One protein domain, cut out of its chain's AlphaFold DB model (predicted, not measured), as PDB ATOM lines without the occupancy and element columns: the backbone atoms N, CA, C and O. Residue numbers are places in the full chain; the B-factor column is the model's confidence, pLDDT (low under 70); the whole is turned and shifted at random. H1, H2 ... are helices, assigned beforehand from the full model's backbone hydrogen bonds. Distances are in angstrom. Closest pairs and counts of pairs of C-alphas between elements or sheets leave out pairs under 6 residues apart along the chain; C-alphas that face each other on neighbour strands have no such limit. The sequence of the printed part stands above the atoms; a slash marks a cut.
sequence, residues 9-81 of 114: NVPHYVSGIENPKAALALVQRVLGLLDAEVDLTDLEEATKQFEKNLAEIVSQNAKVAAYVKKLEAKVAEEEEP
ATOM      1  N   ASN A   9     198.371 183.558 173.109       88.62
ATOM      2  CA  ASN A   9     197.586 184.601 173.750       88.62
ATOM      3  C   ASN A   9     198.360 185.925 173.712       88.62
ATOM      4  O   ASN A   9     199.460 186.018 174.257       88.62
ATOM      5  N   VAL A  10     197.795 186.947 173.066       87.44
ATOM      6  CA  VAL A  10     198.422 188.268 172.930       87.44
ATOM      7  C   VAL A  10     197.586 189.303 173.675       87.44
ATOM      8  O   VAL A  10     196.389 189.422 173.397       87.44
ATOM      9  N   PRO A  11     198.177 190.087 174.595       80.69
ATOM     10  CA  PRO A  11     197.425 191.114 175.294       80.69
ATOM     11  C   PRO A  11     196.881 192.179 174.332       80.69
ATOM     12  O   PRO A  11     197.585 192.669 173.452       80.69
ATOM     13  N   HIS A  12     195.629 192.589 174.530       79.00
ATOM     14  CA  HIS A  12     194.944 193.561 173.666       79.00
ATOM     15  C   HIS A  12     195.584 194.961 173.677       79.00
ATOM     16  O   HIS A  12     195.399 195.732 172.748       79.00
ATOM     17  N   TYR A  13     196.372 195.318 174.694       75.81
ATOM     18  CA  TYR A  13     197.129 196.579 174.682       75.81
ATOM     19  C   TYR A  13     198.333 196.547 173.723       75.81
ATOM     20  O   TYR A  13     198.980 197.567 173.511       75.81
ATOM     21  N   VAL A  14     198.620 195.380 173.144       75.94
ATOM     22  CA  VAL A  14     199.685 195.126 172.167       75.94
ATOM     23  C   VAL A  14     199.102 194.908 170.759       75.94
ATOM     24  O   VAL A  14     199.838 194.775 169.783       75.94
ATOM     25  N   SER A  15     197.771 194.863 170.613       62.47
ATOM     26  CA  SER A  15     197.129 194.549 169.335       62.47
ATOM     27  C   SER A  15     197.232 195.719 168.352       62.47
ATOM     28  O   SER A  15     196.697 196.795 168.613       62.47
ATOM     29  N   GLY A  16     197.901 195.493 167.218       60.81
ATOM     30  CA  GLY A  16     198.091 196.478 166.141       60.81
ATOM     31  C   GLY A  16     199.518 196.549 165.585       60.81
ATOM     32  O   GLY A  16     199.730 197.186 164.559       60.81
ATOM     33  N   ILE A  17     200.475 195.881 166.236       64.94
ATOM     34  CA  ILE A  17     201.884 195.796 165.832       64.94
ATOM     35  C   ILE A  17     202.228 194.319 165.587       64.94
ATOM     36  O   ILE A  17     201.663 193.430 166.229       64.94
ATOM     37  N   GLU A  18     203.145 194.051 164.660       80.94
ATOM     38  CA  GLU A  18     203.793 192.744 164.526       80.94
ATOM     39  C   GLU A  18     204.345 192.302 165.894       80.94
ATOM     40  O   GLU A  18     205.079 193.046 166.544       80.94
ATOM     41  N   ASN A  19     203.961 191.110 166.366       89.94
ATOM     42  CA  ASN A  19     204.347 190.615 167.688       89.94
ATOM     43  C   ASN A  19     205.386 189.482 167.555       89.94
ATOM     44  O   ASN A  19     205.000 188.308 167.482       89.94
ATOM     45  N   PRO A  20     206.696 189.804 167.534       94.38
ATOM     46  CA  PRO A  20     207.756 188.808 167.381       94.38
ATOM     47  C   PRO A  20     207.799 187.817 168.548       94.38
ATOM     48  O   PRO A  20     208.114 186.654 168.330       94.38
ATOM     49  N   LYS A  21     207.377 188.222 169.755       94.00
ATOM     50  CA  LYS A  21     207.298 187.330 170.921       94.00
ATOM     51  C   LYS A  21     206.298 186.194 170.706       94.00
ATOM     52  O   LYS A  21     206.601 185.036 170.977       94.00
ATOM     53  N   ALA A  22     205.106 186.522 170.207       93.69
ATOM     54  CA  ALA A  22     204.086 185.523 169.898       93.69
ATOM     55  C   ALA A  22     204.544 184.594 168.765       93.69
ATOM     56  O   ALA A  22     204.378 183.381 168.863       93.69
ATOM     57  N   ALA A  23     205.163 185.153 167.720       94.94
ATOM     58  CA  ALA A  23     205.723 184.370 166.623       94.94
ATOM     59  C   ALA A  23     206.825 183.412 167.106       94.94
ATOM     60  O   ALA A  23     206.770 182.225 166.791       94.94
ATOM     61  N   LEU A  24     207.768 183.894 167.921       96.88
ATOM     62  CA  LEU A  24     208.852 183.096 168.495       96.88
ATOM     63  C   LEU A  24     208.312 181.910 169.299       96.88
ATOM     64  O   LEU A  24     208.725 180.776 169.065       96.88
ATOM     65  N   ALA A  25     207.337 182.151 170.180       96.12
ATOM     66  CA  ALA A  25     206.721 181.100 170.987       96.12
ATOM     67  C   ALA A  25     206.033 180.025 170.123       96.12
ATOM     68  O   ALA A  25     206.160 178.826 170.386       96.12
ATOM     69  N   LEU A  26     205.326 180.440 169.065       96.62
ATOM     70  CA  LEU A  26     204.686 179.515 168.129       96.62
ATOM     71  C   LEU A  26     205.718 178.692 167.349       96.62
ATOM     72  O   LEU A  26     205.568 177.475 167.246       96.62
ATOM     73  N   VAL A  27     206.772 179.332 166.836       97.12
ATOM     74  CA  VAL A  27     207.841 178.663 166.081       97.12
ATOM     75  C   VAL A  27     208.559 177.642 166.958       97.12
ATOM     76  O   VAL A  27     208.652 176.484 166.566       97.12
ATOM     77  N   GLN A  28     208.979 178.021 168.167       97.06
ATOM     78  CA  GLN A  28     209.618 177.102 169.116       97.06
ATOM     79  C   GLN A  28     208.740 175.880 169.405       97.06
ATOM     80  O   GLN A  28     209.217 174.744 169.411       97.06
ATOM     81  N   ARG A  29     207.430 176.085 169.590       96.56
ATOM     82  CA  ARG A  29     206.503 174.983 169.858       96.56
ATOM     83  C   ARG A  29     206.306 174.073 168.649       96.56
ATOM     84  O   ARG A  29     206.210 172.862 168.834       96.56
ATOM     85  N   VAL A  30     206.246 174.626 167.438       96.62
ATOM     86  CA  VAL A  30     206.172 173.840 166.197       96.62
ATOM     87  C   VAL A  30     207.455 173.039 165.989       96.62
ATOM     88  O   VAL A  30     207.371 171.843 165.729       96.62
ATOM     89  N   LEU A  31     208.625 173.653 166.167       97.00
ATOM     90  CA  LEU A  31     209.918 172.975 166.057       97.00
ATOM     91  C   LEU A  31     210.028 171.801 167.035       97.00
ATOM     92  O   LEU A  31     210.389 170.705 166.624       97.00
ATOM     93  N   GLY A  32     209.595 171.984 168.287       96.19
ATOM     94  CA  GLY A  32     209.553 170.898 169.270       96.19
ATOM     95  C   GLY A  32     208.550 169.780 168.944       96.19
ATOM     96  O   GLY A  32     208.735 168.652 169.386       96.19
ATOM     97  N   LEU A  33     207.488 170.053 168.177       95.00
ATOM     98  CA  LEU A  33     206.565 169.014 167.692       95.00
ATOM     99  C   LEU A  33     207.119 168.252 166.481       95.00
ATOM    100  O   LEU A  33     206.727 167.110 166.253       95.00
ATOM    101  N   LEU A  34     207.978 168.900 165.696       95.06
ATOM    102  CA  LEU A  34     208.582 168.342 164.487       95.06
ATOM    103  C   LEU A  34     209.981 167.755 164.724       95.06
ATOM    104  O   LEU A  34     210.542 167.200 163.784       95.06
ATOM    105  N   ASP A  35     210.516 167.876 165.944       96.31
ATOM    106  CA  ASP A  35     211.889 167.502 166.310       96.31
ATOM    107  C   ASP A  35     212.928 168.118 165.352       96.31
ATOM    108  O   ASP A  35     213.808 167.452 164.812       96.31
ATOM    109  N   ALA A  36     212.751 169.412 165.066       96.94
ATOM    110  CA  ALA A  36     213.549 170.156 164.101       96.94
ATOM    111  C   ALA A  36     214.302 171.309 164.767       96.94
ATOM    112  O   ALA A  36     213.790 171.962 165.676       96.94
ATOM    113  N   GLU A  37     215.488 171.615 164.246       96.00
ATOM    114  CA  GLU A  37     216.309 172.741 164.688       96.00
ATOM    115  C   GLU A  37     216.429 173.783 163.573       96.00
ATOM    116  O   GLU A  37     216.682 173.457 162.411       96.00
ATOM    117  N   VAL A  38     216.228 175.049 163.932       96.56
ATOM    118  CA  VAL A  38     216.352 176.208 163.044       96.56
ATOM    119  C   VAL A  38     216.993 177.335 163.845       96.56
ATOM    120  O   VAL A  38     216.723 177.474 165.037       96.56
ATOM    121  N   ASP A  39     217.829 178.140 163.195       97.81
ATOM    122  CA  ASP A  39     218.377 179.350 163.802       97.81
ATOM    123  C   ASP A  39     217.274 180.408 163.973       97.81
ATOM    124  O   ASP A  39     216.643 180.832 163.003       97.81
ATOM    125  N   LEU A  40     217.030 180.809 165.222       97.94
ATOM    126  CA  LEU A  40     216.017 181.799 165.591       97.94
ATOM    127  C   LEU A  40     216.624 183.129 166.050       97.94
ATOM    128  O   LEU A  40     215.881 183.984 166.528       97.94
ATOM    129  N   THR A  41     217.938 183.326 165.896       98.25
ATOM    130  CA  THR A  41     218.674 184.472 166.457       98.25
ATOM    131  C   THR A  41     218.023 185.815 166.113       98.25
ATOM    132  O   THR A  41     217.706 186.589 167.016       98.25
ATOM    133  N   ASP A  42     217.716 186.066 164.838       97.62
ATOM    134  CA  ASP A  42     217.089 187.323 164.401       97.62
ATOM    135  C   ASP A  42     215.705 187.541 165.038       97.62
ATOM    136  O   ASP A  42     215.332 188.659 165.408       97.62
ATOM    137  N   LEU A  43     214.928 186.466 165.201       96.69
ATOM    138  CA  LEU A  43     213.595 186.522 165.799       96.69
ATOM    139  C   LEU A  43     213.672 186.733 167.319       96.69
ATOM    140  O   LEU A  43     212.843 187.447 167.893       96.69
ATOM    141  N   GLU A  44     214.682 186.167 167.975       97.81
ATOM    142  CA  GLU A  44     214.988 186.429 169.380       97.81
ATOM    143  C   GLU A  44     215.439 187.877 169.602       97.81
ATOM    144  O   GLU A  44     215.009 188.518 170.565       97.81
ATOM    145  N   GLU A  45     216.272 188.424 168.718       97.94
ATOM    146  CA  GLU A  45     216.686 189.828 168.763       97.94
ATOM    147  C   GLU A  45     215.505 190.777 168.548       97.94
ATOM    148  O   GLU A  45     215.304 191.701 169.345       97.94
ATOM    149  N   ALA A  46     214.667 190.509 167.543       95.69
ATOM    150  CA  ALA A  46     213.429 191.247 167.314       95.69
ATOM    151  C   ALA A  46     212.509 191.200 168.545       95.69
ATOM    152  O   ALA A  46     211.955 192.226 168.947       95.69
ATOM    153  N   THR A  47     212.397 190.036 169.194       95.56
ATOM    154  CA  THR A  47     211.634 189.872 170.440       95.56
ATOM    155  C   THR A  47     212.190 190.745 171.562       95.56
ATOM    156  O   THR A  47     211.438 191.497 172.183       95.56
ATOM    157  N   LYS A  48     213.510 190.729 171.785       95.94
ATOM    158  CA  LYS A  48     214.164 191.557 172.813       95.94
ATOM    159  C   LYS A  48     213.954 193.051 172.560       95.94
ATOM    160  O   LYS A  48     213.702 193.804 173.501       95.94
ATOM    161  N   GLN A  49     214.065 193.503 171.310       94.62
ATOM    162  CA  GLN A  49     213.854 194.910 170.967       94.62
ATOM    163  C   GLN A  49     212.393 195.324 171.161       94.62
ATOM    164  O   GLN A  49     212.113 196.394 171.705       94.62
ATOM    165  N   PHE A  50     211.467 194.463 170.751       91.94
ATOM    166  CA  PHE A  50     210.040 194.674 170.932       91.94
ATOM    167  C   PHE A  50     209.662 194.823 172.408       91.94
ATOM    168  O   PHE A  50     208.977 195.781 172.764       91.94
ATOM    169  N   GLU A  51     210.145 193.936 173.280       91.50
ATOM    170  CA  GLU A  51     209.866 194.006 174.719       91.50
ATOM    171  C   GLU A  51     210.411 195.284 175.361       91.50
ATOM    172  O   GLU A  51     209.716 195.905 176.165       91.50
ATOM    173  N   LYS A  52     211.615 195.725 174.970       92.00
ATOM    174  CA  LYS A  52     212.188 196.998 175.438       92.00
ATOM    175  C   LYS A  52     211.316 198.190 175.047       92.00
ATOM    176  O   LYS A  52     210.969 198.996 175.906       92.00
ATOM    177  N   ASN A  53     210.929 198.271 173.774       89.25
ATOM    178  CA  ASN A  53     210.072 199.345 173.273       89.25
ATOM    179  C   ASN A  53     208.704 199.331 173.972       89.25
ATOM    180  O   ASN A  53     208.181 200.374 174.357       89.25
ATOM    181  N   LEU A  54     208.129 198.140 174.166       87.38
ATOM    182  CA  LEU A  54     206.848 197.977 174.843       87.38
ATOM    183  C   LEU A  54     206.929 198.428 176.306       87.38
ATOM    184  O   LEU A  54     206.053 199.163 176.761       87.38
ATOM    185  N   ALA A  55     207.982 198.039 177.027       86.88
ATOM    186  CA  ALA A  55     208.207 198.466 178.404       86.88
ATOM    187  C   ALA A  55     208.334 199.993 178.512       86.88
ATOM    188  O   ALA A  55     207.749 200.595 179.415       86.88
ATOM    189  N   GLU A  56     209.026 200.634 177.566       87.25
ATOM    190  CA  GLU A  56     209.132 202.093 177.507       87.25
ATOM    191  C   GLU A  56     207.755 202.750 177.315       87.25
ATOM    192  O   GLU A  56     207.364 203.599 178.119       87.25
ATOM    193  N   ILE A  57     206.975 202.307 176.326       84.50
ATOM    194  CA  ILE A  57     205.627 202.833 176.045       84.50
ATOM    195  C   ILE A  57     204.702 202.665 177.256       84.50
ATOM    196  O   ILE A  57     203.983 203.593 177.638       84.50
ATOM    197  N   VAL A  58     204.725 201.487 177.885       84.44
ATOM    198  CA  VAL A  58     203.924 201.200 179.082       84.44
ATOM    199  C   VAL A  58     204.351 202.103 180.240       84.44
ATOM    200  O   VAL A  58     203.488 202.660 180.918       84.44
ATOM    201  N   SER A  59     205.657 202.314 180.437       82.25
ATOM    202  CA  SER A  59     206.187 203.166 181.512       82.25
ATOM    203  C   SER A  59     205.793 204.640 181.368       82.25
ATOM    204  O   SER A  59     205.535 205.312 182.366       82.25
ATOM    205  N   GLN A  60     205.668 205.135 180.133       84.19
ATOM    206  CA  GLN A  60     205.238 206.506 179.844       84.19
ATOM    207  C   GLN A  60     203.739 206.723 180.113       84.19
ATOM    208  O   GLN A  60     203.291 207.861 180.261       84.19
ATOM    209  N   ASN A  61     202.949 205.649 180.219       83.31
ATOM    210  CA  ASN A  61     201.517 205.718 180.475       83.31
ATOM    211  C   ASN A  61     201.160 205.097 181.832       83.31
ATOM    212  O   ASN A  61     200.835 203.914 181.939       83.31
ATOM    213  N   ALA A  62     201.119 205.934 182.872       79.31
ATOM    214  CA  ALA A  62     200.826 205.513 184.245       79.31
ATOM    215  C   ALA A  62     199.514 204.712 184.399       79.31
ATOM    216  O   ALA A  62     199.424 203.843 185.267       79.31
ATOM    217  N   LYS A  63     198.499 204.962 183.555       78.50
ATOM    218  CA  LYS A  63     197.241 204.195 183.574       78.50
ATOM    219  C   LYS A  63     197.436 202.778 183.034       78.50
ATOM    220  O   LYS A  63     196.913 201.835 183.622       78.50
ATOM    221  N   VAL A  64     198.191 202.628 181.944       78.94
ATOM    222  CA  VAL A  64     198.506 201.319 181.350       78.94
ATOM    223  C   VAL A  64     199.445 200.537 182.265       78.94
ATOM    224  O   VAL A  64     199.170 199.375 182.531       78.94
ATOM    225  N   ALA A  65     200.468 201.172 182.841       80.25
ATOM    226  CA  ALA A  65     201.362 200.530 183.806       80.25
ATOM    227  C   ALA A  65     200.612 199.984 185.037       80.25
ATOM    228  O   ALA A  65     200.804 198.833 185.428       80.25
ATOM    229  N   ALA A  66     199.704 200.776 185.622       82.19
ATOM    230  CA  ALA A  66     198.873 200.319 186.738       82.19
ATOM    231  C   ALA A  66     197.932 199.168 186.338       82.19
ATOM    232  O   ALA A  66     197.687 198.260 187.132       82.19
ATOM    233  N   TYR A  67     197.416 199.195 185.106       80.81
ATOM    234  CA  TYR A  67     196.569 198.134 184.573       80.81
ATOM    235  C   TYR A  67     197.345 196.830 184.343       80.81
ATOM    236  O   TYR A  67     196.889 195.782 184.793       80.81
ATOM    237  N   VAL A  68     198.532 196.895 183.730       83.00
ATOM    238  CA  VAL A  68     199.431 195.743 183.532       83.00
ATOM    239  C   VAL A  68     199.790 195.112 184.874       83.00
ATOM    240  O   VAL A  68     199.571 193.919 185.051       83.00
ATOM    241  N   LYS A  69     200.190 195.916 185.865       82.88
ATOM    242  CA  LYS A  69     200.510 195.420 187.212       82.88
ATOM    243  C   LYS A  69     199.345 194.666 187.864       82.88
ATOM    244  O   LYS A  69     199.548 193.681 188.565       82.88
ATOM    245  N   LYS A  70     198.108 195.124 187.645       83.94
ATOM    246  CA  LYS A  70     196.908 194.437 188.145       83.94
ATOM    247  C   LYS A  70     196.652 193.117 187.412       83.94
ATOM    248  O   LYS A  70     196.160 192.185 188.035       83.94
ATOM    249  N   LEU A  71     196.925 193.051 186.110       83.25
ATOM    250  CA  LEU A  71     196.807 191.811 185.339       83.25
ATOM    251  C   LEU A  71     197.851 190.786 185.789       83.25
ATOM    252  O   LEU A  71     197.488 189.646 186.042       83.25
ATOM    253  N   GLU A  72     199.106 191.204 185.955       82.38
ATOM    254  CA  GLU A  72     200.195 190.339 186.429       82.38
ATOM    255  C   GLU A  72     199.922 189.784 187.830       82.38
ATOM    256  O   GLU A  72     200.116 188.596 188.056       82.38
ATOM    257  N   ALA A  73     199.403 190.607 188.750       81.81
ATOM    258  CA  ALA A  73     199.034 190.150 190.090       81.81
ATOM    259  C   ALA A  73     197.959 189.048 190.066       81.81
ATOM    260  O   ALA A  73     198.062 188.084 190.811       81.81
ATOM    261  N   LYS A  74     196.962 189.161 189.180       78.19
ATOM    262  CA  LYS A  74     195.921 188.132 189.029       78.19
ATOM    263  C   LYS A  74     196.461 186.827 188.456       78.19
ATOM    264  O   LYS A  74     196.071 185.767 188.914       78.19
ATOM    265  N   VAL A  75     197.343 186.911 187.458       75.25
ATOM    266  CA  VAL A  75     197.983 185.717 186.885       75.25
ATOM    267  C   VAL A  75     198.850 185.033 187.940       75.25
ATOM    268  O   VAL A  75     198.785 183.821 188.068       75.25
ATOM    269  N   ALA A  76     199.598 185.798 188.741       74.19
ATOM    270  CA  ALA A  76     200.392 185.245 189.834       74.19
ATOM    271  C   ALA A  76     199.526 184.546 190.899       74.19
ATOM    272  O   ALA A  76     199.887 183.463 191.339       74.19
ATOM    273  N   GLU A  77     198.375 185.120 191.269       71.44
ATOM    274  CA  GLU A  77     197.405 184.480 192.176       71.44
ATOM    275  C   GLU A  77     196.802 183.189 191.585       71.44
ATOM    276  O   GLU A  77     196.518 182.254 192.324       71.44
ATOM    277  N   GLU A  78     196.607 183.117 190.265       67.81
ATOM    278  CA  GLU A  78     196.101 181.918 189.574       67.81
ATOM    279  C   GLU A  78     197.186 180.841 189.358       67.81
ATOM    280  O   GLU A  78     196.863 179.657 189.254       67.81
ATOM    281  N   GLU A  79     198.460 181.235 189.272       63.19
ATOM    282  CA  GLU A  79     199.614 180.339 189.103       63.19
ATOM    283  C   GLU A  79     200.213 179.853 190.432       63.19
ATOM    284  O   GLU A  79     201.029 178.927 190.419       63.19
ATOM    285  N   GLU A  80     199.826 180.433 191.574       59.31
ATOM    286  CA  GLU A  80     200.169 179.882 192.883       59.31
ATOM    287  C   GLU A  80     199.555 178.476 193.004       59.31
ATOM    288  O   GLU A  80     198.329 178.331 192.995       59.31
ATOM    289  N   PRO A  81     200.374 177.408 193.092       57.84
ATOM    290  CA  PRO A  81     199.834 176.083 193.316       57.84
ATOM    291  C   PRO A  81     199.142 176.104 194.677       57.84
ATOM    292  O   PRO A  81     199.789 176.374 195.691       57.84
TER     293      PRO A  81
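Overview. This is residues 9 to 81 of the 114 residues of an uncharacterized protein of Candidatus Rokubacteria bacterium RIFCSPHIGHO2_02_FULL_69_13 (UniProt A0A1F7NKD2). A long helix, H2, makes the base of a loose, flat frame, and H1 and H3 reach away from it as two separate arms. H1 begins beside residues 43 to 50 of H2, while H3 turns off at the last residues of H2 to make a corner; residues 29 to 35 and 69 to 81, in and after these arms, stick out. The printed part has 73 residues with three named helices, in the order H1, H2, H3, and no named strand; the class is all helix. The whole is loose, with a radius of gyration of the C-alphas of 14.9 A and spans of 42 by 32 by 17 A.

Arrangement. H2, residues 41 to 60, touches H1, residues 20 to 34, with residues 43 to 50 of H2 and 20 to 24 of H1 alone. Their closest C-alphas, those of Lys 21 and Thr 47, are 5.0 A apart. They form a helical hairpin and run opposite ways at a tilt of 35.2 degrees, only just steep. H3, residues 62 to 79, touches H2 only at the corner by their link, and only just, with 3 pairs of C-alphas within 8 A. The closest C-alphas there are those of Val 58 and Ala 65, 5.4 A apart; the two helices run opposite ways at a steep tilt of 60 degrees. H1 and H3 are apart. In H1, H2 and H3 every O i to N i+4 pair is within hydrogen-bond range.

Along the chain. H2 is 29.1 A long from first to last C-alpha, H3 25.7 A and H1 20.7 A. H1 begins at C-alpha 20 (207.756, 188.808, 167.381). H2 begins at C-alpha 41 (218.674, 184.472, 166.457), and H3 ends at C-alpha 79 (199.614, 180.339, 189.103).

Size, cuts and confidence. The two C-alphas farthest apart, those of Asp 35 and Ala 62, are 43.5 A apart. The printed part has no cut. The link from H1 to H2 is short and that from H2 to H3 is tight. The mean pLDDT of the printed part is 86.4; residues 15 to 17 and 78 to 81 are under 70.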